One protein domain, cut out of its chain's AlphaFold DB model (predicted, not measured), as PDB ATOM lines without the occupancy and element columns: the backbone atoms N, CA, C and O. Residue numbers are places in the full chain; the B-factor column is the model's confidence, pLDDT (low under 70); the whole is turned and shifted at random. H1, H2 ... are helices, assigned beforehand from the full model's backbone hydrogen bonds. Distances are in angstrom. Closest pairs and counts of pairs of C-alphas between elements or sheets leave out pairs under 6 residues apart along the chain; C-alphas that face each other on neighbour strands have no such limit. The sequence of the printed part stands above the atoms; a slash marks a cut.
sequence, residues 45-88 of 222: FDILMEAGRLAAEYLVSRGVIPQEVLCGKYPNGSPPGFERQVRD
ATOM      1  N   PHE A  45     200.835 160.314  87.090       67.44
ATOM      2  CA  PHE A  45     200.147 159.091  87.488       67.44
ATOM      3  C   PHE A  45     199.810 159.033  88.989       67.44
ATOM      4  O   PHE A  45     198.696 158.669  89.340       67.44
ATOM      5  N   ASP A  46     200.718 159.467  89.861       79.88
ATOM      6  CA  ASP A  46     200.543 159.470  91.317       79.88
ATOM      7  C   ASP A  46     199.409 160.418  91.735       79.88
ATOM      8  O   ASP A  46     198.629 160.082  92.617       79.88
ATOM      9  N   ILE A  47     199.240 161.547  91.030       87.12
ATOM     10  CA  ILE A  47     198.135 162.497  91.265       87.12
ATOM     11  C   ILE A  47     196.783 161.857  90.926       87.12
ATOM     12  O   ILE A  47     195.829 161.989  91.688       87.12
ATOM     13  N   LEU A  48     196.683 161.163  89.787       89.81
ATOM     14  CA  LEU A  48     195.443 160.488  89.386       89.81
ATOM     15  C   LEU A  48     195.113 159.316  90.318       89.81
ATOM     16  O   LEU A  48     193.952 159.123  90.673       89.81
ATOM     17  N   MET A  49     196.129 158.572  90.755       91.94
ATOM     18  CA  MET A  49     195.976 157.490  91.727       91.94
ATOM     19  C   MET A  49     195.528 158.007  93.096       91.94
ATOM     20  O   MET A  49     194.604 157.455  93.695       91.94
ATOM     21  N   GLU A  50     196.139 159.087  93.583       90.25
ATOM     22  CA  GLU A  50     195.767 159.716  94.849       90.25
ATOM     23  C   GLU A  50     194.358 160.316  94.786       90.25
ATOM     24  O   GLU A  50     193.564 160.112  95.705       90.25
ATOM     25  N   ALA A  51     194.006 160.974  93.678       94.31
ATOM     26  CA  ALA A  51     192.660 161.491  93.455       94.31
ATOM     27  C   ALA A  51     191.616 160.367  93.426       94.31
ATOM     28  O   ALA A  51     190.560 160.496  94.045       94.31
ATOM     29  N   GLY A  52     191.920 159.245  92.766       94.62
ATOM     30  CA  GLY A  52     191.070 158.055  92.779       94.62
ATOM     31  C   GLY A  52     190.876 157.496  94.191       94.62
ATOM     32  O   GLY A  52     189.745 157.226  94.596       94.62
ATOM     33  N   ARG A  53     191.961 157.398  94.974       93.31
ATOM     34  CA  ARG A  53     191.910 156.960  96.380       93.31
ATOM     35  C   ARG A  53     191.019 157.877  97.223       93.31
ATOM     36  O   ARG A  53     190.159 157.387  97.951       93.31
ATOM     37  N   LEU A  54     191.199 159.193  97.104       94.62
ATOM     38  CA  LEU A  54     190.409 160.186  97.837       94.62
ATOM     39  C   LEU A  54     188.934 160.182  97.417       94.62
ATOM     40  O   LEU A  54     188.056 160.322  98.266       94.62
ATOM     41  N   ALA A  55     188.641 159.988  96.129       94.31
ATOM     42  CA  ALA A  55     187.268 159.880  95.645       94.31
ATOM     43  C   ALA A  55     186.556 158.655  96.237       94.31
ATOM     44  O   ALA A  55     185.411 158.762  96.675       94.31
ATOM     45  N   ALA A  56     187.239 157.510  96.313       92.56
ATOM     46  CA  ALA A  56     186.695 156.316  96.955       92.56
ATOM     47  C   ALA A  56     186.434 156.541  98.456       92.56
ATOM     48  O   ALA A  56     185.353 156.219  98.948       92.56
ATOM     49  N   GLU A  57     187.380 157.159  99.169       89.38
ATOM     50  CA  GLU A  57     187.236 157.513 100.589       89.38
ATOM     51  C   GLU A  57     186.048 158.461 100.831       89.38
ATOM     52  O   GLU A  57     185.293 158.300 101.795       89.38
ATOM     53  N   TYR A  58     185.823 159.410  99.917       94.25
ATOM     54  CA  TYR A  58     184.666 160.299  99.960       94.25
ATOM     55  C   TYR A  58     183.351 159.535  99.779       94.25
ATOM     56  O   TYR A  58     182.409 159.755 100.539       94.25
ATOM     57  N   LEU A  59     183.274 158.608  98.822       93.62
ATOM     58  CA  LEU A  59     182.066 157.806  98.600       93.62
ATOM     59  C   LEU A  59     181.721 156.924  99.807       93.62
ATOM     60  O   LEU A  59     180.543 156.793 100.140       93.62
ATOM     61  N   VAL A  60     182.727 156.387 100.502       87.62
ATOM     62  CA  VAL A  60     182.521 155.647 101.757       87.62
ATOM     63  C   VAL A  60     182.074 156.569 102.885       87.62
ATOM     64  O   VAL A  60     181.084 156.284 103.550       87.62
ATOM     65  N   SER A  61     182.726 157.722 103.050       87.06
ATOM     66  CA  SER A  61     182.354 158.711 104.077       87.06
ATOM     67  C   SER A  61     180.945 159.279 103.875       87.06
ATOM     68  O   SER A  61     180.286 159.685 104.829       87.06
ATOM     69  N   ARG A  62     180.468 159.318 102.627       91.62
ATOM     70  CA  ARG A  62     179.102 159.730 102.271       91.62
ATOM     71  C   ARG A  62     178.077 158.600 102.388       91.62
ATOM     72  O   ARG A  62     176.902 158.857 102.153       91.62
ATOM     73  N   GLY A  63     178.507 157.383 102.721       87.62
ATOM     74  CA  GLY A  63     177.647 156.204 102.819       87.62
ATOM     75  C   GLY A  63     177.124 155.694 101.474       87.62
ATOM     76  O   GLY A  63     176.186 154.907 101.452       87.62
ATOM     77  N   VAL A  64     177.703 156.138 100.350       90.00
ATOM     78  CA  VAL A  64     177.316 155.684  99.001       90.00
ATOM     79  C   VAL A  64     177.849 154.277  98.736       90.00
ATOM     80  O   VAL A  64     177.205 153.487  98.051       90.00
ATOM     81  N   ILE A  65     179.023 153.959  99.285       82.62
ATOM     82  CA  ILE A  65     179.640 152.635  99.197       82.62
ATOM     83  C   ILE A  65     179.803 152.088 100.623       82.62
ATOM     84  O   ILE A  65     180.418 152.766 101.451       82.62
ATOM     85  N   PRO A  66     179.297 150.878 100.932       79.56
ATOM     86  CA  PRO A  66     179.534 150.236 102.220       79.56
ATOM     87  C   PRO A  66     181.031 149.989 102.438       79.56
ATOM     88  O   PRO A  66     181.729 149.497 101.551       79.56
ATOM     89  N   GLN A  67     181.528 150.281 103.641       72.31
ATOM     90  CA  GLN A  67     182.944 150.112 103.997       72.31
ATOM     91  C   GLN A  67     183.429 148.654 103.852       72.31
ATOM     92  O   GLN A  67     184.605 148.405 103.584       72.31
ATOM     93  N   GLU A  68     182.507 147.695 103.949       68.06
ATOM     94  CA  GLU A  68     182.739 146.259 103.759       68.06
ATOM     95  C   GLU A  68     183.199 145.899 102.338       68.06
ATOM     96  O   GLU A  68     183.891 144.904 102.153       68.06
ATOM     97  N   VAL A  69     182.886 146.734 101.338       66.81
ATOM     98  CA  VAL A  69     183.297 146.524  99.939       66.81
ATOM     99  C   VAL A  69     184.760 146.927  99.710       66.81
ATOM    100  O   VAL A  69     185.419 146.384  98.825       66.81
ATOM    101  N   LEU A  70     185.307 147.843 100.521       63.69
ATOM    102  CA  LEU A  70     186.726 148.222 100.455       63.69
ATOM    103  C   LEU A  70     187.638 147.188 101.121       63.69
ATOM    104  O   LEU A  70     188.770 146.980 100.684       63.69
ATOM    105  N   CYS A  71     187.152 146.538 102.178       61.34
ATOM    106  CA  CYS A  71     187.877 145.480 102.867       61.34
ATOM    107  C   CYS A  71     187.652 144.162 102.121       61.34
ATOM    108  O   CYS A  71     186.916 143.282 102.565       61.34
ATOM    109  N   GLY A  72     188.255 144.064 100.936       55.94
ATOM    110  CA  GLY A  72     188.163 142.914 100.051       55.94
ATOM    111  C   GLY A  72     188.678 141.629 100.695       55.94
ATOM    112  O   GLY A  72     189.792 141.188 100.419       55.94
ATOM    113  N   LYS A  73     187.828 140.952 101.467       55.88
ATOM    114  CA  LYS A  73     187.826 139.491 101.537       55.88
ATOM    115  C   LYS A  73     187.233 139.000 100.219       55.88
ATOM    116  O   LYS A  73     186.091 138.561 100.168       55.88
ATOM    117  N   TYR A  74     187.976 139.162  99.125       55.78
ATOM    118  CA  TYR A  74     187.596 138.559  97.856       55.78
ATOM    119  C   TYR A  74     187.631 137.040  98.061       55.78
ATOM    120  O   TYR A  74     188.704 136.514  98.369       55.78
ATOM    121  N   PRO A  75     186.509 136.312  97.909       59.56
ATOM    122  CA  PRO A  75     186.506 134.861  98.094       59.56
ATOM    123  C   PRO A  75     187.424 134.140  97.090       59.56
ATOM    124  O   PRO A  75     187.840 133.019  97.350       59.56
ATOM    125  N   ASN A  76     187.802 134.809  95.991       56.00
ATOM    126  CA  ASN A  76     188.578 134.250  94.882       56.00
ATOM    127  C   ASN A  76     189.880 135.025  94.584       56.00
ATOM    128  O   ASN A  76     190.272 135.156  93.426       56.00
ATOM    129  N   GLY A  77     190.558 135.530  95.619       56.31
ATOM    130  CA  GLY A  77     191.868 136.177  95.479       56.31
ATOM    131  C   GLY A  77     191.805 137.622  94.972       56.31
ATOM    132  O   GLY A  77     190.799 138.079  94.429       56.31
ATOM    133  N   SER A  78     192.883 138.374  95.217       56.69
ATOM    134  CA  SER A  78     192.982 139.768  94.780       56.69
ATOM    135  C   SER A  78     193.113 139.843  93.250       56.69
ATOM    136  O   SER A  78     193.756 138.977  92.648       56.69
ATOM    137  N   PRO A  79     192.518 140.849  92.583       57.31
ATOM    138  CA  PRO A  79     192.759 141.056  91.162       57.31
ATOM    139  C   PRO A  79     194.262 141.285  90.906       57.31
ATOM    140  O   PRO A  79     194.912 142.014  91.668       57.31
ATOM    141  N   PRO A  80     194.838 140.688  89.840       52.62
ATOM    142  CA  PRO A  80     196.268 140.767  89.563       52.62
ATOM    143  C   PRO A  80     196.694 142.234  89.423       52.62
ATOM    144  O   PRO A  80     196.257 142.936  88.516       52.62
ATOM    145  N   GLY A  81     197.525 142.700  90.360       55.94
ATOM    146  CA  GLY A  81     197.984 144.094  90.446       55.94
ATOM    147  C   GLY A  81     197.685 144.798  91.775       55.94
ATOM    148  O   GLY A  81     198.325 145.805  92.067       55.94
ATOM    149  N   PHE A  82     196.796 144.253  92.613       56.31
ATOM    150  CA  PHE A  82     196.437 144.839  93.919       56.31
ATOM    151  C   PHE A  82     197.168 144.214  95.119       56.31
ATOM    152  O   PHE A  82     197.132 144.761  96.222       56.31
ATOM    153  N   GLU A  83     197.917 143.132  94.892       56.94
ATOM    154  CA  GLU A  83     198.700 142.382  95.891       56.94
ATOM    155  C   GLU A  83     199.637 143.261  96.747       56.94
ATOM    156  O   GLU A  83     199.920 142.941  97.900       56.94
ATOM    157  N   ARG A  84     200.127 144.386  96.204       54.50
ATOM    158  CA  ARG A  84     201.073 145.270  96.909       54.50
ATOM    159  C   ARG A  84     200.412 146.344  97.773       54.50
ATOM    160  O   ARG A  84     201.030 146.773  98.734       54.50
ATOM    161  N   GLN A  85     199.172 146.749  97.490       54.16
ATOM    162  CA  GLN A  85     198.538 147.864  98.214       54.16
ATOM    163  C   GLN A  85     197.959 147.466  99.571       54.16
ATOM    164  O   GLN A  85     197.873 148.302 100.465       54.16
ATOM    165  N   VAL A  86     197.598 146.194  99.758       53.34
ATOM    166  CA  VAL A  86     197.003 145.724 101.020       53.34
ATOM    167  C   VAL A  86     198.032 145.693 102.157       53.34
ATOM    168  O   VAL A  86     197.668 145.857 103.317       53.34
ATOM    169  N   ARG A  87     199.328 145.540 101.847       48.44
ATOM    170  CA  ARG A  87     200.398 145.548 102.863       48.44
ATOM    171  C   ARG A  87     200.830 146.945 103.312       48.44
ATOM    172  O   ARG A  87     201.433 147.056 104.373       48.44
ATOM    173  N   ASP A  88     200.457 147.979 102.561       48.50
ATOM    174  CA  ASP A  88     200.814 149.373 102.848       48.50
ATOM    175  C   ASP A  88     199.674 150.155 103.520       48.50
ATOM    176  O   ASP A  88     199.797 151.357 103.758       48.50
TER     177      ASP A  88
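What this domain is: This is residues 45 to 88 of the 222 residues of an uncharacterized protein of Vanilla planifolia (UniProt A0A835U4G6). Picture a loose, open U: the long straight helix H1 makes one leg, a bend and the short helix H2 lie in the crossbar at its far end, and residues 71 to 88, with no named element, run on from H2 and fold back as the other leg. The space between the legs is open, and residues 45 to 55 of H1 and residues 79 to 85 stand free. The printed part has 44 residues with two named helices, H1 then H2, and no named strand; its class is all helix, though under half of the residues, 21 of 44, are in named elements. It is loose, with a radius of gyration of the C-alphas of 11.8 A, and spans 28 by 27 by 15 A.

How they stand to each other: Begin at Phe 45 and read along H1, residues 45 to 61, where every O i to N i+4 pair is within hydrogen-bond range. A tight link of 5 residues leads to H2, residues 67 to 70, which is too short for such a pair; its one O i to N i+3 pair is within range. H1 and H2 are close but not clearly touching: their closest C-alphas, those of Val 60 and Gln 67, are 6.0 A apart.

Where its parts are: Find C-alpha 45 at (200.147, 159.091, 87.488); from there H1 runs 24.3 A to C-alpha 61 at (182.354, 158.711, 104.077). H2 runs 5.5 A from C-alpha 67 to C-alpha 70 at (186.726, 148.222, 100.455).

The domain as a whole: The two C-alphas farthest apart, those of Ile 47 and Pro 75, are 30.8 A apart. The printed part has no cut. In the B-factor column you will find a mean pLDDT of 73.2 for the printed part, with residue 45 and residues 68 to 88 under 70.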